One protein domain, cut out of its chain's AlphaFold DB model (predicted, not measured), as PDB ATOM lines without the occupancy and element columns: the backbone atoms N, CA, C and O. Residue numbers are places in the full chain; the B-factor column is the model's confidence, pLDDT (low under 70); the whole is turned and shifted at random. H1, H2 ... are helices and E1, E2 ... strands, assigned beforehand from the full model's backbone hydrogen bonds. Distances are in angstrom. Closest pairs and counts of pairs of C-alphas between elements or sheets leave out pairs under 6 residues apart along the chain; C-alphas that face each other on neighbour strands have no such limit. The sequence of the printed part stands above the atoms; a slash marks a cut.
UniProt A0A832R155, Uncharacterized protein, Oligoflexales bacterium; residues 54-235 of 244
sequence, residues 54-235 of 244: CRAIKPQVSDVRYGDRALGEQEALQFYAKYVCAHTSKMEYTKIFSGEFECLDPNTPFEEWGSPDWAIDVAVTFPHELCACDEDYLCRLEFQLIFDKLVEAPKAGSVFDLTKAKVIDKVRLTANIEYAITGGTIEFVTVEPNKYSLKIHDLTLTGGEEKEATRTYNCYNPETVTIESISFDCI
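Overview. This is residues 54 to 235 of the 244 residues of an uncharacterized protein of Oligoflexales bacterium (UniProt A0A832R155). The domain is a sandwich of two antiparallel sheets, a large one of six strands and a small one of three, E3 E4 E5, set face to face with their strands crossed at 74 degrees. Two very short helices, H1 and H2, lie at the end of the small sheet where E3 ends and E4 begins, and long loops join many of the strands. The printed part has 182 residues with nine named strands and two named helices, in the order E1 E2 E3 H1 H2 E4 E5 E6 E7 E8 E9; the large sheet runs E2 E1 E9 E8 E7 E6. The class is mostly strand, though under half of the residues are in named elements. The whole is compact, with a radius of gyration of the C-alphas of 16.6 A, and only just elongated, spanning 50 by 33 by 25 A.

Along the chain. E1, residues 60 to 66, begins with C-alpha 60 at (156.755, 97.442, 25.156) and is 17.0 A long. E2 is residues 69 to 71. E3, residues 78 to 85, measures 23.9 A. H1, residues 88 to 91, and H2, residues 101 to 104, follow. E4, residues 118 to 126, starts with C-alpha 118 at (161.755, 118.019, 35.671) and measures 26.4 A; E5, residues 139 to 147, measures 26.2 A. E6 is residues 158 to 161. E7, residues 179 to 192, is 32.2 A long and bends by 78 degrees at residue 182. E8, residues 195 to 207, is 33.9 A long and bends by 62 degrees at residue 202. E9, residues 224 to 234, is 28.7 A long, bends by 57 degrees at residue 228 and ends with C-alpha 234 at (150.469, 106.747, 30.289).

Arrangement. The large sheet is twisted, with edge strands E2 and E6. N 66 and O 69 of the hairpin E1 and E2 are 2.8 A apart, and N 65 of E1 and O 226 of E9 2.8 A. E6 E7 E8 E9 form a meander, each strand the antiparallel neighbour of the one before: N 160 and O 186, N 187 and O 199, and N 200 and O 230 are each 2.8 A apart. In the small sheet N 121 of E4 and O 82 of E3 are within hydrogen-bond range at 2.8 A, and N 126 of E4 and O 139 of E5 at 2.7 A. E3 and E9 are near each other. H1 and H2 only graze the small sheet; the closest C-alphas of E3 and H2, Cys 85 and Cys 103, are 6.2 A apart. Both helices are too short for an O i to N i+4 pair; in each the one O i to N i+3 pair is within range.

Size, cuts and confidence. The two C-alphas farthest apart, those of Glu 111 and Asp 134, are 51.0 A apart. The printed part has no cut. The links H2 to E4, E4 to E5, E6 to E7 and E8 to E9 are long. The mean pLDDT of the printed part is 72.9, and 75 residues are under 70, among them residues 72 to 117 and 209 to 217.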
ATOM      1  N   CYS A  54     151.951 107.530  37.067       53.91
ATOM      2  CA  CYS A  54     151.357 106.728  36.037       53.91
ATOM      3  C   CYS A  54     151.862 105.301  36.075       53.91
ATOM      4  O   CYS A  54     153.054 105.004  35.988       53.91
ATOM      5  N   ARG A  55     150.916 104.377  36.182       59.91
ATOM      6  CA  ARG A  55     151.187 102.958  35.997       59.91
ATOM      7  C   ARG A  55     150.830 102.637  34.558       59.91
ATOM      8  O   ARG A  55     149.650 102.599  34.218       59.91
ATOM      9  N   ALA A  56     151.839 102.476  33.708       58.19
ATOM     10  CA  ALA A  56     151.592 102.153  32.312       58.19
ATOM     11  C   ALA A  56     150.942 100.770  32.198       58.19
ATOM     12  O   ALA A  56     151.343  99.812  32.865       58.19
ATOM     13  N   ILE A  57     149.949 100.664  31.320       53.25
ATOM     14  CA  ILE A  57     149.297  99.400  30.987       53.25
ATOM     15  C   ILE A  57     150.004  98.867  29.737       53.25
ATOM     16  O   ILE A  57     149.835  99.432  28.664       53.25
ATOM     17  N   LYS A  58     150.771  97.775  29.877       62.78
ATOM     18  CA  LYS A  58     151.495  97.073  28.789       62.78
ATOM     19  C   LYS A  58     152.657  97.863  28.153       62.78
ATOM     20  O   LYS A  58     152.602  98.193  26.967       62.78
ATOM     21  N   PRO A  59     153.727  98.141  28.917       71.25
ATOM     22  CA  PRO A  59     154.996  98.610  28.350       71.25
ATOM     23  C   PRO A  59     155.509  97.652  27.260       71.25
ATOM     24  O   PRO A  59     155.479  96.430  27.431       71.25
ATOM     25  N   GLN A  60     156.027  98.206  26.169       80.94
ATOM     26  CA  GLN A  60     156.755  97.442  25.156       80.94
ATOM     27  C   GLN A  60     158.248  97.633  25.389       80.94
ATOM     28  O   GLN A  60     158.712  98.774  25.470       80.94
ATOM     29  N   VAL A  61     158.988  96.531  25.499       82.19
ATOM     30  CA  VAL A  61     160.450  96.570  25.537       82.19
ATOM     31  C   VAL A  61     161.004  95.726  24.400       82.19
ATOM     32  O   VAL A  61     160.595  94.578  24.214       82.19
ATOM     33  N   SER A  62     161.938  96.300  23.649       84.75
ATOM     34  CA  SER A  62     162.622  95.620  22.551       84.75
ATOM     35  C   SER A  62     164.113  95.455  22.838       84.75
ATOM     36  O   SER A  62     164.752  96.326  23.436       84.75
ATOM     37  N   ASP A  63     164.635  94.306  22.409       86.12
ATOM     38  CA  ASP A  63     166.062  93.988  22.301       86.12
ATOM     39  C   ASP A  63     166.883  94.287  23.563       86.12
ATOM     40  O   ASP A  63     167.884  95.008  23.560       86.12
ATOM     41  N   VAL A  64     166.453  93.685  24.677       86.88
ATOM     42  CA  VAL A  64     167.169  93.760  25.954       86.88
ATOM     43  C   VAL A  64     168.372  92.829  25.911       86.88
ATOM     44  O   VAL A  64     168.225  91.610  25.807       86.88
ATOM     45  N   ARG A  65     169.574  93.383  26.069       89.12
ATOM     46  CA  ARG A  65     170.814  92.617  26.224       89.12
ATOM     47  C   ARG A  65     171.387  92.833  27.615       89.12
ATOM     48  O   ARG A  65     171.779  93.942  27.962       89.12
ATOM     49  N   TYR A  66     171.458  91.758  28.391       86.19
ATOM     50  CA  TYR A  66     172.046  91.721  29.725       86.19
ATOM     51  C   TYR A  66     173.341  90.906  29.663       86.19
ATOM     52  O   TYR A  66     173.327  89.680  29.796       86.19
ATOM     53  N   GLY A  67     174.458  91.579  29.370       85.88
ATOM     54  CA  GLY A  67     175.717  90.913  29.040       85.88
ATOM     55  C   GLY A  67     175.612  90.074  27.768       85.88
ATOM     56  O   GLY A  67     175.329  90.585  26.684       85.88
ATOM     57  N   ASP A  68     175.844  88.771  27.902       85.44
ATOM     58  CA  ASP A  68     175.712  87.793  26.819       85.44
ATOM     59  C   ASP A  68     174.277  87.270  26.629       85.44
ATOM     60  O   ASP A  68     173.991  86.595  25.636       85.44
ATOM     61  N   ARG A  69     173.353  87.609  27.536       84.50
ATOM     62  CA  ARG A  69     171.945  87.204  27.470       84.50
ATOM     63  C   ARG A  69     171.140  88.204  26.661       84.50
ATOM     64  O   ARG A  69     171.322  89.410  26.807       84.50
ATOM     65  N   ALA A  70     170.217  87.705  25.849       82.12
ATOM     66  CA  ALA A  70     169.309  88.532  25.071       82.12
ATOM     67  C   ALA A  70     167.863  88.081  25.274       82.12
ATOM     68  O   ALA A  70     167.561  86.888  25.212       82.12
ATOM     69  N   LEU A  71     166.979  89.051  25.466       74.12
ATOM     70  CA  LEU A  71     165.553  88.903  25.232       74.12
ATOM     71  C   LEU A  71     165.224  89.688  23.963       74.12
ATOM     72  O   LEU A  71     165.594  90.855  23.846       74.12
ATOM     73  N   GLY A  72     164.543  89.039  23.017       68.31
ATOM     74  CA  GLY A  72     163.912  89.749  21.903       68.31
ATOM     75  C   GLY A  72     162.729  90.593  22.387       68.31
ATOM     76  O   GLY A  72     162.583  90.844  23.583       68.31
ATOM     77  N   GLU A  73     161.851  90.993  21.471       67.00
ATOM     78  CA  GLU A  73     160.624  91.721  21.819       67.00
ATOM     79  C   GLU A  73     159.789  90.970  22.873       67.00
ATOM     80  O   GLU A  73     159.455  89.789  22.710       67.00
ATOM     81  N   GLN A  74     159.474  91.655  23.975       67.25
ATOM     82  CA  GLN A  74     158.696  91.124  25.096       67.25
ATOM     83  C   GLN A  74     157.768  92.215  25.652       67.25
ATOM     84  O   GLN A  74     158.135  93.391  25.737       67.25
ATOM     85  N   GLU A  75     156.585  91.816  26.122       58.50
ATOM     86  CA  GLU A  75     155.809  92.663  27.032       58.50
ATOM     87  C   GLU A  75     156.501  92.654  28.406       58.50
ATOM     88  O   GLU A  75     156.753  91.586  28.972       58.50
ATOM     89  N   ALA A  76     156.822  93.828  28.958       60.81
ATOM     90  CA  ALA A  76     157.361  93.892  30.318       60.81
ATOM     91  C   ALA A  76     156.279  93.495  31.340       60.81
ATOM     92  O   ALA A  76     155.110  93.863  31.206       60.81
ATOM     93  N   LEU A  77     156.677  92.771  32.393       59.69
ATOM     94  CA  LEU A  77     155.758  92.229  33.406       59.69
ATOM     95  C   LEU A  77     155.073  93.334  34.215       59.69
ATOM     96  O   LEU A  77     153.933  93.186  34.654       59.69
ATOM     97  N   GLN A  78     155.782  94.438  34.438       61.88
ATOM     98  CA  GLN A  78     155.268  95.609  35.129       61.88
ATOM     99  C   GLN A  78     156.078  96.835  34.721       61.88
ATOM    100  O   GLN A  78     157.293  96.745  34.547       61.88
ATOM    101  N   PHE A  79     155.411  97.983  34.629       68.06
ATOM    102  CA  PHE A  79     156.071  99.261  34.434       68.06
ATOM    103  C   PHE A  79     155.439 100.350  35.288       68.06
ATOM    104  O   PHE A  79     154.217 100.436  35.438       68.06
ATOM    105  N   TYR A  80     156.300 101.188  35.833       65.75
ATOM    106  CA  TYR A  80     155.939 102.383  36.565       65.75
ATOM    107  C   TYR A  80     156.796 103.522  36.038       65.75
ATOM    108  O   TYR A  80     158.019 103.395  36.012       65.75
ATOM    109  N   ALA A  81     156.157 104.620  35.643       65.75
ATOM    110  CA  ALA A  81     156.870 105.869  35.487       65.75
ATOM    111  C   ALA A  81     156.135 107.006  36.166       65.75
ATOM    112  O   ALA A  81     154.909 107.124  36.119       65.75
ATOM    113  N   LYS A  82     156.920 107.868  36.793       67.75
ATOM    114  CA  LYS A  82     156.417 109.080  37.420       67.75
ATOM    115  C   LYS A  82     157.191 110.241  36.847       67.75
ATOM    116  O   LYS A  82     158.404 110.274  36.985       67.75
ATOM    117  N   TYR A  83     156.485 111.175  36.231       65.69
ATOM    118  CA  TYR A  83     157.041 112.440  35.780       65.69
ATOM    119  C   TYR A  83     156.553 113.551  36.713       65.69
ATOM    120  O   TYR A  83     155.359 113.620  37.009       65.69
ATOM    121  N   VAL A  84     157.473 114.394  37.186       63.56
ATOM    122  CA  VAL A  84     157.158 115.559  38.026       63.56
ATOM    123  C   VAL A  84     158.017 116.763  37.649       63.56
ATOM    124  O   VAL A  84     159.174 116.612  37.257       63.56
ATOM    125  N   CYS A  85     157.479 117.961  37.848       61.62
ATOM    126  CA  CYS A  85     158.237 119.208  37.914       61.62
ATOM    127  C   CYS A  85     158.272 119.716  39.361       61.62
ATOM    128  O   CYS A  85     157.336 119.506  40.136       61.62
ATOM    129  N   ALA A  86     159.347 120.399  39.736       54.50
ATOM    130  CA  ALA A  86     159.419 121.132  40.996       54.50
ATOM    131  C   ALA A  86     160.539 122.165  40.941       54.50
ATOM    132  O   ALA A  86     161.523 121.972  40.227       54.50
ATOM    133  N   HIS A  87     160.415 123.235  41.734       54.16
ATOM    134  CA  HIS A  87     161.481 124.224  41.934       54.16
ATOM    135  C   HIS A  87     162.829 123.528  42.198       54.16
ATOM    136  O   HIS A  87     162.932 122.747  43.146       54.16
ATOM    137  N   THR A  88     163.845 123.849  41.386       53.09
ATOM    138  CA  THR A  88     165.256 123.395  41.467       53.09
ATOM    139  C   THR A  88     165.733 123.153  42.906       53.09
ATOM    140  O   THR A  88     166.220 122.080  43.260       53.09
ATOM    141  N   SER A  89     165.506 124.127  43.794       52.62
ATOM    142  CA  SER A  89     165.950 124.094  45.191       52.62
ATOM    143  C   SER A  89     165.250 123.063  46.081       52.62
ATOM    144  O   SER A  89     165.690 122.863  47.208       52.62
ATOM    145  N   LYS A  90     164.140 122.460  45.645       53.16
ATOM    146  CA  LYS A  90     163.426 121.403  46.381       53.16
ATOM    147  C   LYS A  90     163.853 120.011  45.910       53.16
ATOM    148  O   LYS A  90     164.022 119.136  46.751       53.16
ATOM    149  N   MET A  91     164.110 119.829  44.610       56.00
ATOM    150  CA  MET A  91     164.437 118.514  44.034       56.00
ATOM    151  C   MET A  91     165.789 117.961  44.491       56.00
ATOM    152  O   MET A  91     165.934 116.755  44.660       56.00
ATOM    153  N   GLU A  92     166.775 118.822  44.760       54.00
ATOM    154  CA  GLU A  92     168.097 118.373  45.223       54.00
ATOM    155  C   GLU A  92     168.094 117.738  46.623       54.00
ATOM    156  O   GLU A  92     169.020 116.998  46.957       54.00
ATOM    157  N   TYR A  93     167.072 118.012  47.439       49.19
ATOM    158  CA  TYR A  93     167.002 117.572  48.838       49.19
ATOM    159  C   TYR A  93     165.956 116.480  49.079       49.19
ATOM    160  O   TYR A  93     165.859 115.954  50.190       49.19
ATOM    161  N   THR A  94     165.179 116.115  48.061       50.19
ATOM    162  CA  THR A  94     164.090 115.151  48.194       50.19
ATOM    163  C   THR A  94     164.476 113.817  47.567       50.19
ATOM    164  O   THR A  94     164.594 113.696  46.353       50.19
ATOM    165  N   LYS A  95     164.594 112.769  48.396       48.72
ATOM    166  CA  LYS A  95     164.668 111.364  47.932       48.72
ATOM    167  C   LYS A  95     163.355 110.858  47.319       48.72
ATOM    168  O   LYS A  95     163.262 109.705  46.921       48.72
ATOM    169  N   ILE A  96     162.315 111.683  47.358       52.00
ATOM    170  CA  ILE A  96     160.950 111.349  46.983       52.00
ATOM    171  C   ILE A  96     160.511 112.416  45.990       52.00
ATOM    172  O   ILE A  96     160.677 113.602  46.257       52.00
ATOM    173  N   PHE A  97     159.943 112.007  44.860       53.53
ATOM    174  CA  PHE A  97     159.351 112.938  43.906       53.53
ATOM    175  C   PHE A  97     158.160 113.666  44.538       53.53
ATOM    176  O   PHE A  97     157.069 113.100  44.630       53.53
ATOM    177  N   SER A  98     158.377 114.909  44.964       47.12
ATOM    178  CA  SER A  98     157.346 115.864  45.372       47.12
ATOM    179  C   SER A  98     157.325 117.008  44.361       47.12
ATOM    180  O   SER A  98     158.319 117.728  44.253       47.12
ATOM    181  N   GLY A  99     156.233 117.159  43.614       48.69
ATOM    182  CA  GLY A  99     156.102 118.157  42.553       48.69
ATOM    183  C   GLY A  99     154.685 118.704  42.426       48.69
ATOM    184  O   GLY A  99     153.753 118.142  43.002       48.69
ATOM    185  N   GLU A 100     154.553 119.819  41.713       50.00
ATOM    186  CA  GLU A 100     153.286 120.528  41.480       50.00
ATOM    187  C   GLU A 100     152.547 119.891  40.273       50.00
ATOM    188  O   GLU A 100     153.183 119.419  39.327       50.00
ATOM    189  N   PHE A 101     151.211 119.767  40.341       47.72
ATOM    190  CA  PHE A 101     150.358 119.069  39.349       47.72
ATOM    191  C   PHE A 101     150.357 119.774  37.987       47.72
ATOM    192  O   PHE A 101     150.118 119.168  36.942       47.72
ATOM    193  N   GLU A 102     150.614 121.073  38.017       49.41
ATOM    194  CA  GLU A 102     150.363 122.037  36.964       49.41
ATOM    195  C   GLU A 102     151.207 121.782  35.701       49.41
ATOM    196  O   GLU A 102     150.758 122.104  34.604       49.41
ATOM    197  N   CYS A 103     152.358 121.107  35.804       51.91
ATOM    198  CA  CYS A 103     153.186 120.734  34.647       51.91
ATOM    199  C   CYS A 103     152.766 119.462  33.906       51.91
ATOM    200  O   CYS A 103     153.390 119.100  32.904       51.91
ATOM    201  N   LEU A 104     151.746 118.754  34.393       52.75
ATOM    202  CA  LEU A 104     151.115 117.680  33.626       52.75
ATOM    203  C   LEU A 104     150.190 118.246  32.547       52.75
ATOM    204  O   LEU A 104     149.920 117.554  31.571       52.75
ATOM    205  N   ASP A 105     149.746 119.500  32.691       57.16
ATOM    206  CA  ASP A 105     148.993 120.213  31.667       57.16
ATOM    207  C   ASP A 105     149.944 121.000  30.746       57.16
ATOM    208  O   ASP A 105     150.520 122.008  31.158       57.16
ATOM    209  N   PRO A 106     150.109 120.586  29.472       53.03
ATOM    210  CA  PRO A 106     150.953 121.293  28.508       53.03
ATOM    211  C   PRO A 106     150.435 122.697  28.156       53.03
ATOM    212  O   PRO A 106     151.140 123.447  27.481       53.03
ATOM    213  N   ASN A 107     149.209 123.051  28.559       54.22
ATOM    214  CA  ASN A 107     148.637 124.385  28.384       54.22
ATOM    215  C   ASN A 107     148.905 125.308  29.577       54.22
ATOM    216  O   ASN A 107     148.659 126.510  29.455       54.22
ATOM    217  N   THR A 108     149.400 124.782  30.699       55.31
ATOM    218  CA  THR A 108     149.860 125.605  31.816       55.31
ATOM    219  C   THR A 108     151.080 126.410  31.360       55.31
ATOM    220  O   THR A 108     152.082 125.807  30.956       55.31
ATOM    221  N   PRO A 109     151.044 127.753  31.420       54.88
ATOM    222  CA  PRO A 109     152.196 128.593  31.112       54.88
ATOM    223  C   PRO A 109     153.406 128.220  31.972       54.88
ATOM    224  O   PRO A 109     153.268 127.949  33.160       54.88
ATOM    225  N   PHE A 110     154.606 128.244  31.392       52.94
ATOM    226  CA  PHE A 110     155.848 127.868  32.078       52.94
ATOM    227  C   PHE A 110     156.088 128.664  33.375       52.94
ATOM    228  O   PHE A 110     156.659 128.161  34.339       52.94
ATOM    229  N   GLU A 111     155.614 129.907  33.426       54.19
ATOM    230  CA  GLU A 111     155.682 130.777  34.599       54.19
ATOM    231  C   GLU A 111     154.867 130.251  35.793       54.19
ATOM    232  O   GLU A 111     155.175 130.587  36.936       54.19
ATOM    233  N   GLU A 112     153.858 129.415  35.537       51.72
ATOM    234  CA  GLU A 112     153.011 128.770  36.546       51.72
ATOM    235  C   GLU A 112     153.566 127.406  36.999       51.72
ATOM    236  O   GLU A 112     153.089 126.858  37.983       51.72
ATOM    237  N   TRP A 113     154.612 126.875  36.344       54.59
ATOM    238  CA  TRP A 113     155.255 125.601  36.719       54.59
ATOM    239  C   TRP A 113     156.183 125.732  37.930       54.59
ATOM    240  O   TRP A 113     156.650 124.736  38.485       54.59
ATOM    241  N   GLY A 114     156.582 126.960  38.261       48.59
ATOM    242  CA  GLY A 114     157.582 127.234  39.287       48.59
ATOM    243  C   GLY A 114     159.009 126.792  38.925       48.59
ATOM    244  O   GLY A 114     159.958 127.270  39.539       48.59
ATOM    245  N   SER A 115     159.246 125.941  37.919       57.50
ATOM    246  CA  SER A 115     160.601 125.455  37.627       57.50
ATOM    247  C   SER A 115     160.859 125.015  36.185       57.50
ATOM    248  O   SER A 115     160.010 124.341  35.605       57.50
ATOM    249  N   PRO A 116     162.067 125.288  35.647       59.12
ATOM    250  CA  PRO A 116     162.590 124.624  34.448       59.12
ATOM    251  C   PRO A 116     162.852 123.128  34.610       59.12
ATOM    252  O   PRO A 116     162.965 122.407  33.617       59.12
ATOM    253  N   ASP A 117     163.010 122.674  35.847       68.44
ATOM    254  CA  ASP A 117     163.465 121.324  36.111       68.44
ATOM    255  C   ASP A 117     162.320 120.335  36.101       68.44
ATOM    256  O   ASP A 117     161.239 120.568  36.655       68.44
ATOM    257  N   TRP A 118     162.632 119.161  35.578       73.81
ATOM    258  CA  TRP A 118     161.755 118.019  35.671       73.81
ATOM    259  C   TRP A 118     162.529 116.757  36.002       73.81
ATOM    260  O   TRP A 118     163.754 116.673  35.856       73.81
ATOM    261  N   ALA A 119     161.793 115.773  36.489       75.38
ATOM    262  CA  ALA A 119     162.359 114.521  36.911       75.38
ATOM    263  C   ALA A 119     161.465 113.346  36.527       75.38
ATOM    264  O   ALA A 119     160.250 113.498  36.356       75.38
ATOM    265  N   ILE A 120     162.088 112.182  36.370       77.75
ATOM    266  CA  ILE A 120     161.411 110.944  36.014       77.75
ATOM    267  C   ILE A 120     161.880 109.776  36.877       77.75
ATOM    268  O   ILE A 120     163.078 109.552  37.051       77.75
ATOM    269  N   ASP A 121     160.913 109.028  37.397       80.19
ATOM    270  CA  ASP A 121     161.077 107.669  37.904       80.19
ATOM    271  C   ASP A 121     160.757 106.689  36.783       80.19
ATOM    272  O   ASP A 121     159.725 106.853  36.131       80.19
ATOM    273  N   VAL A 122     161.580 105.669  36.584       82.25
ATOM    274  CA  VAL A 122     161.272 104.547  35.697       82.25
ATOM    275  C   VAL A 122     161.597 103.257  36.427       82.25
ATOM    276  O   VAL A 122     162.742 103.036  36.816       82.25
ATOM    277  N   ALA A 123     160.604 102.377  36.539       84.31
ATOM    278  CA  ALA A 123     160.776 101.008  36.997       84.31
ATOM    279  C   ALA A 123     160.171 100.027  35.984       84.31
ATOM    280  O   ALA A 123     158.981 100.105  35.679       84.31
ATOM    281  N   VAL A 124     160.976  99.089  35.485       83.06
ATOM    282  CA  VAL A 124     160.597  98.078  34.486       83.06
ATOM    283  C   VAL A 124     160.934  96.693  35.013       83.06
ATOM    284  O   VAL A 124     162.095  96.411  35.300       83.06
ATOM    285  N   THR A 125     159.939  95.817  35.125       84.00
ATOM    286  CA  THR A 125     160.143  94.421  35.524       84.00
ATOM    287  C   THR A 125     160.214  93.519  34.288       84.00
ATOM    288  O   THR A 125     159.270  93.457  33.497       84.00
ATOM    289  N   PHE A 126     161.313  92.787  34.159       80.00
ATOM    290  CA  PHE A 126     161.598  91.782  33.138       80.00
ATOM    291  C   PHE A 126     161.313  90.358  33.642       80.00
ATOM    292  O   PHE A 126     161.217  90.144  34.856       80.00
ATOM    293  N   PRO A 127     161.219  89.366  32.734       77.75
ATOM    294  CA  PRO A 127     161.257  87.953  33.105       77.75
ATOM    295  C   PRO A 127     162.471  87.631  33.983       77.75
ATOM    296  O   PRO A 127     163.571  88.144  33.749       77.75
ATOM    297  N   HIS A 128     162.278  86.783  34.997       77.56
ATOM    298  CA  HIS A 128     163.326  86.471  35.977       77.56
ATOM    299  C   HIS A 128     164.563  85.854  35.307       77.56
ATOM    300  O   HIS A 128     165.684  86.094  35.734       77.56
ATOM    301  N   GLU A 129     164.366  85.119  34.212       75.00
ATOM    302  CA  GLU A 129     165.399  84.367  33.503       75.00
ATOM    303  C   GLU A 129     166.505  85.277  32.945       75.00
ATOM    304  O   GLU A 129     167.631  84.824  32.714       75.00
ATOM    305  N   LEU A 130     166.207  86.568  32.744       78.19
ATOM    306  CA  LEU A 130     167.194  87.559  32.328       78.19
ATOM    307  C   LEU A 130     168.227  87.810  33.439       78.19
ATOM    308  O   LEU A 130     169.432  87.701  33.192       78.19
ATOM    309  N   CYS A 131     167.762  88.074  34.663       76.75
ATOM    310  CA  CYS A 131     168.599  88.333  35.834       76.75
ATOM    311  C   CYS A 131     168.796  87.037  36.638       76.75
ATOM    312  O   CYS A 131     167.935  86.649  37.418       76.75
ATOM    313  N   ALA A 132     169.935  86.352  36.494       69.44
ATOM    314  CA  ALA A 132     170.204  85.184  37.342       69.44
ATOM    315  C   ALA A 132     170.694  85.631  38.722       69.44
ATOM    316  O   ALA A 132     171.842  86.060  38.834       69.44
ATOM    317  N   CYS A 133     169.855  85.480  39.742       75.31
ATOM    318  CA  CYS A 133     170.230  85.573  41.151       75.31
ATOM    319  C   CYS A 133     169.762  84.312  41.899       75.31
ATOM    320  O   CYS A 133     168.780  83.692  41.501       75.31
ATOM    321  N   ASP A 134     170.455  83.944  42.980       65.12
ATOM    322  CA  ASP A 134     170.179  82.725  43.768       65.12
ATOM    323  C   ASP A 134     168.829  82.731  44.546       65.12
ATOM    324  O   ASP A 134     168.432  81.693  45.074       65.12
ATOM    325  N   GLU A 135     168.107  83.860  44.624       66.50
ATOM    326  CA  GLU A 135     166.783  83.990  45.277       66.50
ATOM    327  C   GLU A 135     165.710  84.550  44.318       66.50
ATOM    328  O   GLU A 135     166.052  85.179  43.314       66.50
ATOM    329  N   ASP A 136     164.422  84.370  44.671       58.12
ATOM    330  CA  ASP A 136     163.204  84.858  43.980       58.12
ATOM    331  C   ASP A 136     163.106  86.400  43.947       58.12
ATOM    332  O   ASP A 136     162.173  87.017  44.474       58.12
ATOM    333  N   TYR A 137     164.090  87.056  43.343       66.25
ATOM    334  CA  TYR A 137     164.080  88.492  43.124       66.25
ATOM    335  C   TYR A 137     163.440  88.824  41.781       66.25
ATOM    336  O   TYR A 137     163.675  88.175  40.762       66.25
ATOM    337  N   LEU A 138     162.646  89.893  41.765       70.75
ATOM    338  CA  LEU A 138     162.148  90.459  40.518       70.75
ATOM    339  C   LEU A 138     163.343  90.989  39.723       70.75
ATOM    340  O   LEU A 138     164.133  91.756  40.269       70.75
ATOM    341  N   CYS A 139     163.474  90.605  38.451       80.88
ATOM    342  CA  CYS A 139     164.430  91.205  37.519       80.88
ATOM    343  C   CYS A 139     163.909  92.593  37.143       80.88
ATOM    344  O   CYS A 139     163.026  92.709  36.299       80.88
ATOM    345  N   ARG A 140     164.365  93.645  37.825       84.69
ATOM    346  CA  ARG A 140     163.783  94.980  37.696       84.69
ATOM    347  C   ARG A 140     164.851  96.034  37.457       84.69
ATOM    348  O   ARG A 140     165.758  96.169  38.272       84.69
ATOM    349  N   LEU A 141     164.699  96.777  36.364       87.06
ATOM    350  CA  LEU A 141     165.405  98.028  36.108       87.06
ATOM    351  C   LEU A 141     164.690  99.159  36.843       87.06
ATOM    352  O   LEU A 141     163.499  99.338  36.631       87.06
ATOM    353  N   GLU A 142     165.400  99.927  37.657       86.56
ATOM    354  CA  GLU A 142     164.897 101.107  38.359       86.56
ATOM    355  C   GLU A 142     165.904 102.250  38.241       86.56
ATOM    356  O   GLU A 142     167.098 102.054  38.490       86.56
ATOM    357  N   PHE A 143     165.434 103.445  37.895       85.31
ATOM    358  CA  PHE A 143     166.222 104.667  38.006       85.31
ATOM    359  C   PHE A 143     165.350 105.897  38.237       85.31
ATOM    360  O   PHE A 143     164.222 105.993  37.760       85.31
ATOM    361  N   GLN A 144     165.936 106.870  38.932       82.94
ATOM    362  CA  GLN A 144     165.337 108.170  39.204       82.94
ATOM    363  C   GLN A 144     166.280 109.267  38.729       82.94
ATOM    364  O   GLN A 144     167.424 109.351  39.191       82.94
ATOM    365  N   LEU A 145     165.800 110.090  37.802       82.31
ATOM    366  CA  LEU A 145     166.600 111.078  37.085       82.31
ATOM    367  C   LEU A 145     166.012 112.468  37.254       82.31
ATOM    368  O   LEU A 145     164.813 112.643  37.079       82.31
ATOM    369  N   ILE A 146     166.866 113.453  37.526       79.88
ATOM    370  CA  ILE A 146     166.539 114.881  37.461       79.88
ATOM    371  C   ILE A 146     167.285 115.484  36.284       79.88
ATOM    372  O   ILE A 146     168.501 115.328  36.160       79.88
ATOM    373  N   PHE A 147     166.574 116.249  35.473       79.38
ATOM    374  CA  PHE A 147     167.184 117.118  34.490       79.38
ATOM    375  C   PHE A 147     167.168 118.560  35.011       79.38
ATOM    376  O   PHE A 147     166.177 119.274  34.883       79.38
ATOM    377  N   ASP A 148     168.283 118.957  35.631       72.81
ATOM    378  CA  ASP A 148     168.489 120.283  36.231       72.81
ATOM    379  C   ASP A 148     168.868 121.320  35.156       72.81
ATOM    380  O   ASP A 148     169.654 121.036  34.243       72.81
ATOM    381  N   LYS A 149     168.338 122.540  35.287       65.69
ATOM    382  CA  LYS A 149     168.613 123.714  34.432       65.69
ATOM    383  C   LYS A 149     168.260 123.513  32.966       65.69
ATOM    384  O   LYS A 149     168.902 124.101  32.087       65.69
ATOM    385  N   LEU A 150     167.253 122.697  32.675       63.81
ATOM    386  CA  LEU A 150     166.752 122.609  31.313       63.81
ATOM    387  C   LEU A 150     166.010 123.885  30.931       63.81
ATOM    388  O   LEU A 150     165.247 124.451  31.693       63.81
ATOM    389  N   VAL A 151     166.263 124.374  29.725       54.62
ATOM    390  CA  VAL A 151     165.750 125.676  29.280       54.62
ATOM    391  C   VAL A 151     164.240 125.621  28.990       54.62
ATOM    392  O   VAL A 151     163.600 126.666  28.936       54.62
ATOM    393  N   GLU A 152     163.661 124.423  28.826       63.53
ATOM    394  CA  GLU A 152     162.259 124.234  28.446       63.53
ATOM    395  C   GLU A 152     161.642 122.974  29.070       63.53
ATOM    396  O   GLU A 152     162.275 121.919  29.159       63.53
ATOM    397  N   ALA A 153     160.363 123.098  29.423       66.88
ATOM    398  CA  ALA A 153     159.468 122.010  29.787       66.88
ATOM    399  C   ALA A 153     159.369 120.915  28.699       66.88
ATOM    400  O   ALA A 153     159.375 121.236  27.502       66.88
ATOM    401  N   PRO A 154     159.191 119.634  29.076       74.50
ATOM    402  CA  PRO A 154     158.837 118.582  28.133       74.50
ATOM    403  C   PRO A 154     157.543 118.887  27.378       74.50
ATOM    404  O   PRO A 154     156.520 119.249  27.953       74.50
ATOM    405  N   LYS A 155     157.597 118.692  26.062       78.06
ATOM    406  CA  LYS A 155     156.472 118.828  25.128       78.06
ATOM    407  C   LYS A 155     156.475 117.666  24.145       78.06
ATOM    408  O   LYS A 155     157.490 116.982  24.002       78.06
ATOM    409  N   ALA A 156     155.373 117.453  23.434       84.25
ATOM    410  CA  ALA A 156     155.328 116.431  22.392       84.25
ATOM    411  C   ALA A 156     156.476 116.623  21.370       84.25
ATOM    412  O   ALA A 156     156.723 117.733  20.894       84.25
ATOM    413  N   GLY A 157     157.196 115.542  21.075       86.81
ATOM    414  CA  GLY A 157     158.398 115.499  20.243       86.81
ATOM    415  C   GLY A 157     159.694 115.961  20.921       86.81
ATOM    416  O   GLY A 157     160.732 115.998  20.262       86.81
ATOM    417  N   SER A 158     159.677 116.348  22.202       86.50
ATOM    418  CA  SER A 158     160.912 116.711  22.912       86.50
ATOM    419  C   SER A 158     161.759 115.475  23.215       86.50
ATOM    420  O   SER A 158     161.232 114.433  23.601       86.50
ATOM    421  N   VAL A 159     163.076 115.605  23.032       91.31
ATOM    422  CA  VAL A 159     164.054 114.532  23.237       91.31
ATOM    423  C   VAL A 159     165.144 115.020  24.177       91.31
ATOM    424  O   VAL A 159     165.730 116.083  23.960       91.31
ATOM    425  N   PHE A 160     165.444 114.220  25.196       88.56
ATOM    426  CA  PHE A 160     166.450 114.530  26.202       88.56
ATOM    427  C   PHE A 160     167.493 113.419  26.288       88.56
ATOM    428  O   PHE A 160     167.178 112.233  26.248       88.56
ATOM    429  N   ASP A 161     168.753 113.821  26.400       92.12
ATOM    430  CA  ASP A 161     169.894 112.922  26.552       92.12
ATOM    431  C   ASP A 161     169.995 112.463  28.010       92.12
ATOM    432  O   ASP A 161     170.244 113.284  28.900       92.12
ATOM    433  N   LEU A 162     169.802 111.164  28.255       91.31
ATOM    434  CA  LEU A 162     169.763 110.601  29.607       91.31
ATOM    435  C   LEU A 162     171.106 110.739  30.336       91.31
ATOM    436  O   LEU A 162     171.123 110.791  31.563       91.31
ATOM    437  N   THR A 163     172.223 110.866  29.610       91.19
ATOM    438  CA  THR A 163     173.559 111.047  30.210       91.19
ATOM    439  C   THR A 163     173.749 112.425  30.847       91.19
ATOM    440  O   THR A 163     174.663 112.625  31.646       91.19
ATOM    441  N   LYS A 164     172.877 113.386  30.513       89.00
ATOM    442  CA  LYS A 164     172.882 114.738  31.092       89.00
ATOM    443  C   LYS A 164     172.056 114.838  32.369       89.00
ATOM    444  O   LYS A 164     172.109 115.873  33.033       89.00
ATOM    445  N   ALA A 165     171.290 113.803  32.704       86.38
ATOM    446  CA  ALA A 165     170.489 113.783  33.910       86.38
ATOM    447  C   ALA A 165     171.337 113.451  35.146       86.38
ATOM    448  O   ALA A 165     172.291 112.673  35.102       86.38
ATOM    449  N   LYS A 166     170.948 114.015  36.286       84.75
ATOM    450  CA  LYS A 166     171.480 113.674  37.604       84.75
ATOM    451  C   LYS A 166     170.686 112.499  38.173       84.75
ATOM    452  O   LYS A 166     169.465 112.575  38.281       84.75
ATOM    453  N   VAL A 167     171.372 111.433  38.577       82.62
ATOM    454  CA  VAL A 167     170.758 110.288  39.273       82.62
ATOM    455  C   VAL A 167     170.507 110.657  40.742       82.62
ATOM    456  O   VAL A 167     171.431 111.113  41.415       82.62
ATOM    457  N   ILE A 168     169.275 110.482  41.239       73.62
ATOM    458  CA  ILE A 168     168.898 110.827  42.629       73.62
ATOM    459  C   ILE A 168     169.349 109.759  43.634       73.62
ATOM    460  O   ILE A 168     169.894 110.091  44.686       73.62
ATOM    461  N   ASP A 169     169.097 108.483  43.327       74.00
ATOM    462  CA  ASP A 169     169.501 107.347  44.163       74.00
ATOM    463  C   ASP A 169     170.495 106.468  43.407       74.00
ATOM    464  O   ASP A 169     171.703 106.700  43.453       74.00
ATOM    465  N   LYS A 170     169.995 105.452  42.701       75.50
ATOM    466  CA  LYS A 170     170.811 104.462  42.002       75.50
ATOM    467  C   LYS A 170     170.102 104.019  40.737       75.50
ATOM    468  O   LYS A 170     168.875 103.988  40.699       75.50
ATOM    469  N   VAL A 171     170.885 103.608  39.746       81.00
ATOM    470  CA  VAL A 171     170.382 102.800  38.636       81.00
ATOM    471  C   VAL A 171     170.597 101.348  39.025       81.00
ATOM    472  O   VAL A 171     171.733 100.901  39.213       81.00
ATOM    473  N   ARG A 172     169.497 100.626  39.212       78.06
ATOM    474  CA  ARG A 172     169.512  99.228  39.634       78.06
ATOM    475  C   ARG A 172     168.916  98.400  38.524       78.06
ATOM    476  O   ARG A 172     167.851  98.729  38.034       78.06
ATOM    477  N   LEU A 173     169.575  97.317  38.162       76.56
ATOM    478  CA  LEU A 173     168.960  96.215  37.443       76.56
ATOM    479  C   LEU A 173     169.395  94.975  38.188       76.56
ATOM    480  O   LEU A 173     170.580  94.695  38.123       76.56
ATOM    481  N   THR A 174     168.488  94.352  38.948       69.56
ATOM    482  CA  THR A 174     168.712  93.222  39.880       69.56
ATOM    483  C   THR A 174     170.133  92.666  39.851       69.56
ATOM    484  O   THR A 174     170.438  91.686  39.175       69.56
ATOM    485  N   ALA A 175     171.002  93.366  40.572       63.84
ATOM    486  CA  ALA A 175     172.436  93.169  40.587       63.84
ATOM    487  C   ALA A 175     172.974  93.595  41.948       63.84
ATOM    488  O   ALA A 175     172.382  94.424  42.645       63.84
ATOM    489  N   ASN A 176     174.146  93.067  42.284       70.75
ATOM    490  CA  ASN A 176     174.900  93.517  43.455       70.75
ATOM    491  C   ASN A 176     175.743  94.762  43.157       70.75
ATOM    492  O   ASN A 176     176.437  95.261  44.039       70.75
ATOM    493  N   ILE A 177     175.695  95.245  41.916       73.38
ATOM    494  CA  ILE A 177     176.431  96.411  41.449       73.38
ATOM    495  C   ILE A 177     175.475  97.559  41.139       73.38
ATOM    496  O   ILE A 177     174.309  97.361  40.793       73.38
ATOM    497  N   GLU A 178     175.988  98.777  41.262       82.19
ATOM    498  CA  GLU A 178     175.310  99.966  40.760       82.19
ATOM    499  C   GLU A 178     175.697 100.165  39.297       82.19
ATOM    500  O   GLU A 178     176.873 100.063  38.945       82.19
ATOM    501  N   TYR A 179     174.718 100.472  38.452       86.44
ATOM    502  CA  TYR A 179     174.982 100.865  37.075       86.44
ATOM    503  C   TYR A 179     175.029 102.390  36.953       86.44
ATOM    504  O   TYR A 179     174.420 103.124  37.735       86.44
ATOM    505  N   ALA A 180     175.732 102.868  35.935       89.69
ATOM    506  CA  ALA A 180     175.645 104.235  35.452       89.69
ATOM    507  C   ALA A 180     174.980 104.241  34.073       89.69
ATOM    508  O   ALA A 180     175.264 103.373  33.248       89.69
ATOM    509  N   ILE A 181     174.124 105.230  33.811       91.94
ATOM    510  CA  ILE A 181     173.618 105.478  32.459       91.94
ATOM    511  C   ILE A 181     174.738 106.142  31.662       91.94
ATOM    512  O   ILE A 181     175.152 107.260  31.968       91.94
ATOM    513  N   THR A 182     175.236 105.440  30.651       94.44
ATOM    514  CA  THR A 182     176.329 105.898  29.778       94.44
ATOM    515  C   THR A 182     175.863 106.192  28.356       94.44
ATOM    516  O   THR A 182     176.618 106.764  27.571       94.44
ATOM    517  N   GLY A 183     174.610 105.868  28.033       95.56
ATOM    518  CA  GLY A 183     173.977 106.215  26.768       95.56
ATOM    519  C   GLY A 183     172.458 106.103  26.829       95.56
ATOM    520  O   GLY A 183     171.907 105.440  27.710       95.56
ATOM    521  N   GLY A 184     171.799 106.756  25.877       95.94
ATOM    522  CA  GLY A 184     170.359 106.678  25.665       95.94
ATOM    523  C   GLY A 184     169.669 108.037  25.675       95.94
ATOM    524  O   GLY A 184     170.195 109.040  26.166       95.94
ATOM    525  N   THR A 185     168.460 108.065  25.129       94.75
ATOM    526  CA  THR A 185     167.608 109.259  25.096       94.75
ATOM    527  C   THR A 185     166.204 108.938  25.573       94.75
ATOM    528  O   THR A 185     165.777 107.788  25.523       94.75
ATOM    529  N   ILE A 186     165.486 109.959  26.027       91.00
ATOM    530  CA  ILE A 186     164.062 109.890  26.339       91.00
ATOM    531  C   ILE A 186     163.299 110.882  25.467       91.00
ATOM    532  O   ILE A 186     163.601 112.073  25.449       91.00
ATOM    533  N   GLU A 187     162.319 110.373  24.731       91.50
ATOM    534  CA  GLU A 187     161.423 111.111  23.853       91.50
ATOM    535  C   GLU A 187     160.022 111.168  24.464       91.50
ATOM    536  O   GLU A 187     159.423 110.138  24.782       91.50
ATOM    537  N   PHE A 188     159.470 112.372  24.569       85.12
ATOM    538  CA  PHE A 188     158.065 112.597  24.897       85.12
ATOM    539  C   PHE A 188     157.243 112.564  23.614       85.12
ATOM    540  O   PHE A 188     157.095 113.575  22.938       85.12
ATOM    541  N   VAL A 189     156.702 111.399  23.266       87.81
ATOM    542  CA  VAL A 189     155.913 111.189  22.042       87.81
ATOM    543  C   VAL A 189     154.593 111.962  22.105       87.81
ATOM    544  O   VAL A 189     154.226 112.647  21.151       87.81
ATOM    545  N   THR A 190     153.892 111.896  23.239       81.62
ATOM    546  CA  THR A 190     152.688 112.703  23.495       81.62
ATOM    547  C   THR A 190     152.759 113.321  24.885       81.62
ATOM    548  O   THR A 190     153.290 112.702  25.804       81.62
ATOM    549  N   VAL A 191     152.249 114.545  25.031       74.94
ATOM    550  CA  VAL A 191     152.071 115.236  26.316       74.94
ATOM    551  C   VAL A 191     150.752 115.995  26.229       74.94
ATOM    552  O   VAL A 191     150.616 116.917  25.428       74.94
ATOM    553  N   GLU A 192     149.776 115.560  27.011       70.56
ATOM    554  CA  GLU A 192     148.417 116.080  27.153       70.56
ATOM    555  C   GLU A 192     148.084 116.134  28.662       70.56
ATOM    556  O   GLU A 192     148.674 115.374  29.433       70.56
ATOM    557  N   PRO A 193     147.112 116.959  29.106       61.84
ATOM    558  CA  PRO A 193     146.835 117.184  30.535       61.84
ATOM    559  C   PRO A 193     146.614 115.926  31.383       61.84
ATOM    560  O   PRO A 193     146.840 115.908  32.589       61.84
ATOM    561  N   ASN A 194     146.128 114.863  30.751       64.19
ATOM    562  CA  ASN A 194     145.777 113.596  31.376       64.19
ATOM    563  C   ASN A 194     146.308 112.399  30.579       64.19
ATOM    564  O   ASN A 194     145.760 111.298  30.677       64.19
ATOM    565  N   LYS A 195     147.332 112.606  29.751       71.00
ATOM    566  CA  LYS A 195     147.920 111.540  28.950       71.00
ATOM    567  C   LYS A 195     149.313 111.937  28.499       71.00
ATOM    568  O   LYS A 195     149.511 113.016  27.963       71.00
ATOM    569  N   TYR A 196     150.272 111.041  28.635       74.62
ATOM    570  CA  TYR A 196     151.554 111.215  27.968       74.62
ATOM    571  C   TYR A 196     152.066 109.879  27.461       74.62
ATOM    572  O   TYR A 196     151.692 108.823  27.961       74.62
ATOM    573  N   SER A 197     152.926 109.921  26.459       80.44
ATOM    574  CA  SER A 197     153.588 108.745  25.910       80.44
ATOM    575  C   SER A 197     155.070 109.031  25.883       80.44
ATOM    576  O   SER A 197     155.492 110.099  25.436       80.44
ATOM    577  N   LEU A 198     155.851 108.077  26.357       84.38
ATOM    578  CA  LEU A 198     157.289 108.203  26.498       84.38
ATOM    579  C   LEU A 198     157.961 107.030  25.802       84.38
ATOM    580  O   LEU A 198     157.494 105.889  25.872       84.38
ATOM    581  N   LYS A 199     159.082 107.325  25.152       91.31
ATOM    582  CA  LYS A 199     159.942 106.320  24.548       91.31
ATOM    583  C   LYS A 199     161.386 106.569  24.948       91.31
ATOM    584  O   LYS A 199     161.932 107.636  24.691       91.31
ATOM    585  N   ILE A 200     162.001 105.591  25.594       92.31
ATOM    586  CA  ILE A 200     163.443 105.562  25.821       92.31
ATOM    587  C   ILE A 200     164.067 104.816  24.649       92.31
ATOM    588  O   ILE A 200     163.568 103.751  24.284       92.31
ATOM    589  N   HIS A 201     165.139 105.364  24.088       95.25
ATOM    590  CA  HIS A 201     165.885 104.772  22.978       95.25
ATOM    591  C   HIS A 201     167.342 104.548  23.368       95.25
ATOM    592  O   HIS A 201     167.938 105.405  24.028       95.25
ATOM    593  N   ASP A 202     167.905 103.429  22.916       95.44
ATOM    594  CA  ASP A 202     169.328 103.083  22.988       95.44
ATOM    595  C   ASP A 202     169.930 103.220  24.399       95.44
ATOM    596  O   ASP A 202     171.056 103.698  24.585       95.44
ATOM    597  N   LEU A 203     169.171 102.818  25.422       94.62
ATOM    598  CA  LEU A 203     169.615 102.889  26.809       94.62
ATOM    599  C   LEU A 203     170.818 101.971  27.002       94.62
ATOM    600  O   LEU A 203     170.724 100.759  26.816       94.62
ATOM    601  N   THR A 204     171.936 102.553  27.422       95.06
ATOM    602  CA  THR A 204     173.163 101.828  27.742       95.06
ATOM    603  C   THR A 204     173.519 102.066  29.198       95.06
ATOM    604  O   THR A 204     173.642 103.208  29.650       95.06
ATOM    605  N   LEU A 205     173.681 100.968  29.928       92.81
ATOM    606  CA  LEU A 205     174.092 100.947  31.320       92.81
ATOM    607  C   LEU A 205     175.461 100.287  31.425       92.81
ATOM    608  O   LEU A 205     175.671  99.202  30.880       92.81
ATOM    609  N   THR A 206     176.371 100.909  32.165       91.19
ATOM    610  CA  THR A 206     177.696 100.350  32.456       91.19
ATOM    611  C   THR A 206     177.825 100.102  33.950       91.19
ATOM    612  O   THR A 206     177.520 100.983  34.756       91.19
ATOM    613  N   GLY A 207     178.226  98.889  34.319       84.81
ATOM    614  CA  GLY A 207     178.435  98.490  35.704       84.81
ATOM    615  C   GLY A 207     179.576  99.279  36.342       84.81
ATOM    616  O   GLY A 207     180.646  99.414  35.751       84.81
ATOM    617  N   GLY A 208     179.340  99.824  37.533       72.56
ATOM    618  CA  GLY A 208     180.381 100.428  38.362       72.56
ATOM    619  C   GLY A 208     181.173  99.386  39.156       72.56
ATOM    620  O   GLY A 208     180.937  98.182  39.048       72.56
ATOM    621  N   GLU A 209     182.100  99.857  39.996       59.50
ATOM    622  CA  GLU A 209     182.763  98.988  40.972       59.50
ATOM    623  C   GLU A 209     181.721  98.314  41.873       59.50
ATOM    624  O   GLU A 209     180.750  98.940  42.314       59.50
ATOM    625  N   GLU A 210     181.935  97.026  42.141       55.75
ATOM    626  CA  GLU A 210     181.125  96.227  43.051       55.75
ATOM    627  C   GLU A 210     181.208  96.856  44.446       55.75
ATOM    628  O   GLU A 210     182.155  96.650  45.202       55.75
ATOM    629  N   LYS A 211     180.234  97.706  44.785       53.62
ATOM    630  CA  LYS A 211     180.084  98.166  46.160       53.62
ATOM    631  C   LYS A 211     179.680  96.939  46.946       53.62
ATOM    632  O   LYS A 211     178.582  96.447  46.710       53.62
ATOM    633  N   GLU A 212     180.563  96.465  47.830       44.50
ATOM    634  CA  GLU A 212     180.291  95.362  48.756       44.50
ATOM    635  C   GLU A 212     178.847  95.468  49.240       44.50
ATOM    636  O   GLU A 212     178.487  96.334  50.050       44.50
ATOM    637  N   ALA A 213     177.987  94.620  48.682       45.94
ATOM    638  CA  ALA A 213     176.635  94.531  49.154       45.94
ATOM    639  C   ALA A 213     176.747  94.097  50.614       45.94
ATOM    640  O   ALA A 213     177.440  93.141  50.953       45.94
ATOM    641  N   THR A 214     176.010  94.757  51.500       47.97
ATOM    642  CA  THR A 214     175.888  94.329  52.901       47.97
ATOM    643  C   THR A 214     175.241  92.931  53.015       47.97
ATOM    644  O   THR A 214     174.999  92.452  54.120       47.97
ATOM    645  N   ARG A 215     174.912  92.284  51.883       52.09
ATOM    646  CA  ARG A 215     174.284  90.970  51.756       52.09
ATOM    647  C   ARG A 215     174.941  90.134  50.650       52.09
ATOM    648  O   ARG A 215     175.226  90.625  49.567       52.09
ATOM    649  N   THR A 216     175.130  88.856  50.958       54.69
ATOM    650  CA  THR A 216     175.820  87.803  50.199       54.69
ATOM    651  C   THR A 216     174.893  87.085  49.210       54.69
ATOM    652  O   THR A 216     174.551  85.924  49.431       54.69
ATOM    653  N   TYR A 217     174.438  87.745  48.152       65.62
ATOM    654  CA  TYR A 217     173.708  87.063  47.071       65.62
ATOM    655  C   TYR A 217     174.628  86.899  45.866       65.62
ATOM    656  O   TYR A 217     175.399  87.813  45.589       65.62
ATOM    657  N   ASN A 218     174.564  85.784  45.132       73.25
ATOM    658  CA  ASN A 218     175.268  85.685  43.853       73.25
ATOM    659  C   ASN A 218     174.304  86.069  42.735       73.25
ATOM    660  O   ASN A 218     173.371  85.328  42.429       73.25
ATOM    661  N   CYS A 219     174.534  87.235  42.141       78.88
ATOM    662  CA  CYS A 219     173.847  87.677  40.938       78.88
ATOM    663  C   CYS A 219     174.832  87.695  39.770       78.88
ATOM    664  O   CYS A 219     175.998  88.064  39.931       78.88
ATOM    665  N   TYR A 220     174.371  87.315  38.581       81.88
ATOM    666  CA  TYR A 220     175.108  87.573  37.350       81.88
ATOM    667  C   TYR A 220     175.092  89.082  37.071       81.88
ATOM    668  O   TYR A 220     174.032  89.648  36.816       81.88
ATOM    669  N   ASN A 221     176.264  89.718  37.129       82.00
ATOM    670  CA  ASN A 221     176.444  91.165  36.994       82.00
ATOM    671  C   ASN A 221     177.292  91.463  35.739       82.00
ATOM    672  O   ASN A 221     178.521  91.497  35.833       82.00
ATOM    673  N   PRO A 222     176.691  91.599  34.547       86.75
ATOM    674  CA  PRO A 222     177.429  91.952  33.346       86.75
ATOM    675  C   PRO A 222     177.959  93.385  33.424       86.75
ATOM    676  O   PRO A 222     177.337  94.273  33.999       86.75
ATOM    677  N   GLU A 223     179.091  93.634  32.769       87.75
ATOM    678  CA  GLU A 223     179.678  94.976  32.689       87.75
ATOM    679  C   GLU A 223     178.783  95.955  31.916       87.75
ATOM    680  O   GLU A 223     178.809  97.159  32.158       87.75
ATOM    681  N   THR A 224     177.992  95.461  30.962       90.81
ATOM    682  CA  THR A 224     177.154  96.298  30.101       90.81
ATOM    683  C   THR A 224     175.770  95.691  29.915       90.81
ATOM    684  O   THR A 224     175.623  94.485  29.690       90.81
ATOM    685  N   VAL A 225     174.764  96.560  29.960       90.88
ATOM    686  CA  VAL A 225     173.372  96.254  29.629       90.88
ATOM    687  C   VAL A 225     172.907  97.258  28.583       90.88
ATOM    688  O   VAL A 225     173.124  98.458  28.745       90.88
ATOM    689  N   THR A 226     172.265  96.781  27.521       93.19
ATOM    690  CA  THR A 226     171.684  97.642  26.482       93.19
ATOM    691  C   THR A 226     170.216  97.321  26.286       93.19
ATOM    692  O   THR A 226     169.839  96.151  26.284       93.19
ATOM    693  N   ILE A 227     169.392  98.342  26.090       91.62
ATOM    694  CA  ILE A 227     167.973  98.202  25.766       91.62
ATOM    695  C   ILE A 227     167.695  99.122  24.582       91.62
ATOM    696  O   ILE A 227     167.876 100.334  24.700       91.62
ATOM    697  N   GLU A 228     167.280  98.555  23.449       93.31
ATOM    698  CA  GLU A 228     167.033  99.339  22.232       93.31
ATOM    699  C   GLU A 228     165.869 100.302  22.427       93.31
ATOM    700  O   GLU A 228     165.992 101.492  22.138       93.31
ATOM    701  N   SER A 229     164.741  99.815  22.948       91.06
ATOM    702  CA  SER A 229     163.637 100.710  23.255       91.06
ATOM    703  C   SER A 229     162.777 100.265  24.426       91.06
ATOM    704  O   SER A 229     162.533  99.079  24.635       91.06
ATOM    705  N   ILE A 230     162.294 101.253  25.177       88.69
ATOM    706  CA  ILE A 230     161.234 101.101  26.176       88.69
ATOM    707  C   ILE A 230     160.158 102.108  25.799       88.69
ATOM    708  O   ILE A 230     160.398 103.310  25.859       88.69
ATOM    709  N   SER A 231     158.985 101.635  25.403       87.06
ATOM    710  CA  SER A 231     157.863 102.488  25.012       87.06
ATOM    711  C   SER A 231     156.679 102.253  25.928       87.06
ATOM    712  O   SER A 231     156.329 101.107  26.227       87.06
ATOM    713  N   PHE A 232     156.019 103.332  26.328       78.88
ATOM    714  CA  PHE A 232     154.810 103.229  27.123       78.88
ATOM    715  C   PHE A 232     153.868 104.402  26.904       78.88
ATOM    716  O   PHE A 232     154.276 105.547  26.708       78.88
ATOM    717  N   ASP A 233     152.585 104.076  27.004       76.69
ATOM    718  CA  ASP A 233     151.506 105.039  27.085       76.69
ATOM    719  C   ASP A 233     151.057 105.155  28.535       76.69
ATOM    720  O   ASP A 233     150.840 104.164  29.242       76.69
ATOM    721  N   CYS A 234     150.911 106.393  28.969       71.06
ATOM    722  CA  CYS A 234     150.469 106.747  30.289       71.06
ATOM    723  C   CYS A 234     149.123 107.475  30.228       71.06
ATOM    724  O   CYS A 234     148.949 108.444  29.491       71.06
ATOM    725  N   ILE A 235     148.206 107.049  31.097       65.38
ATOM    726  CA  ILE A 235     147.033 107.817  31.513       65.38
ATOM    727  C   ILE A 235     147.170 107.988  33.035       65.38
ATOM    728  O   ILE A 235     147.069 106.986  33.747       65.38
TER     729      ILE A 235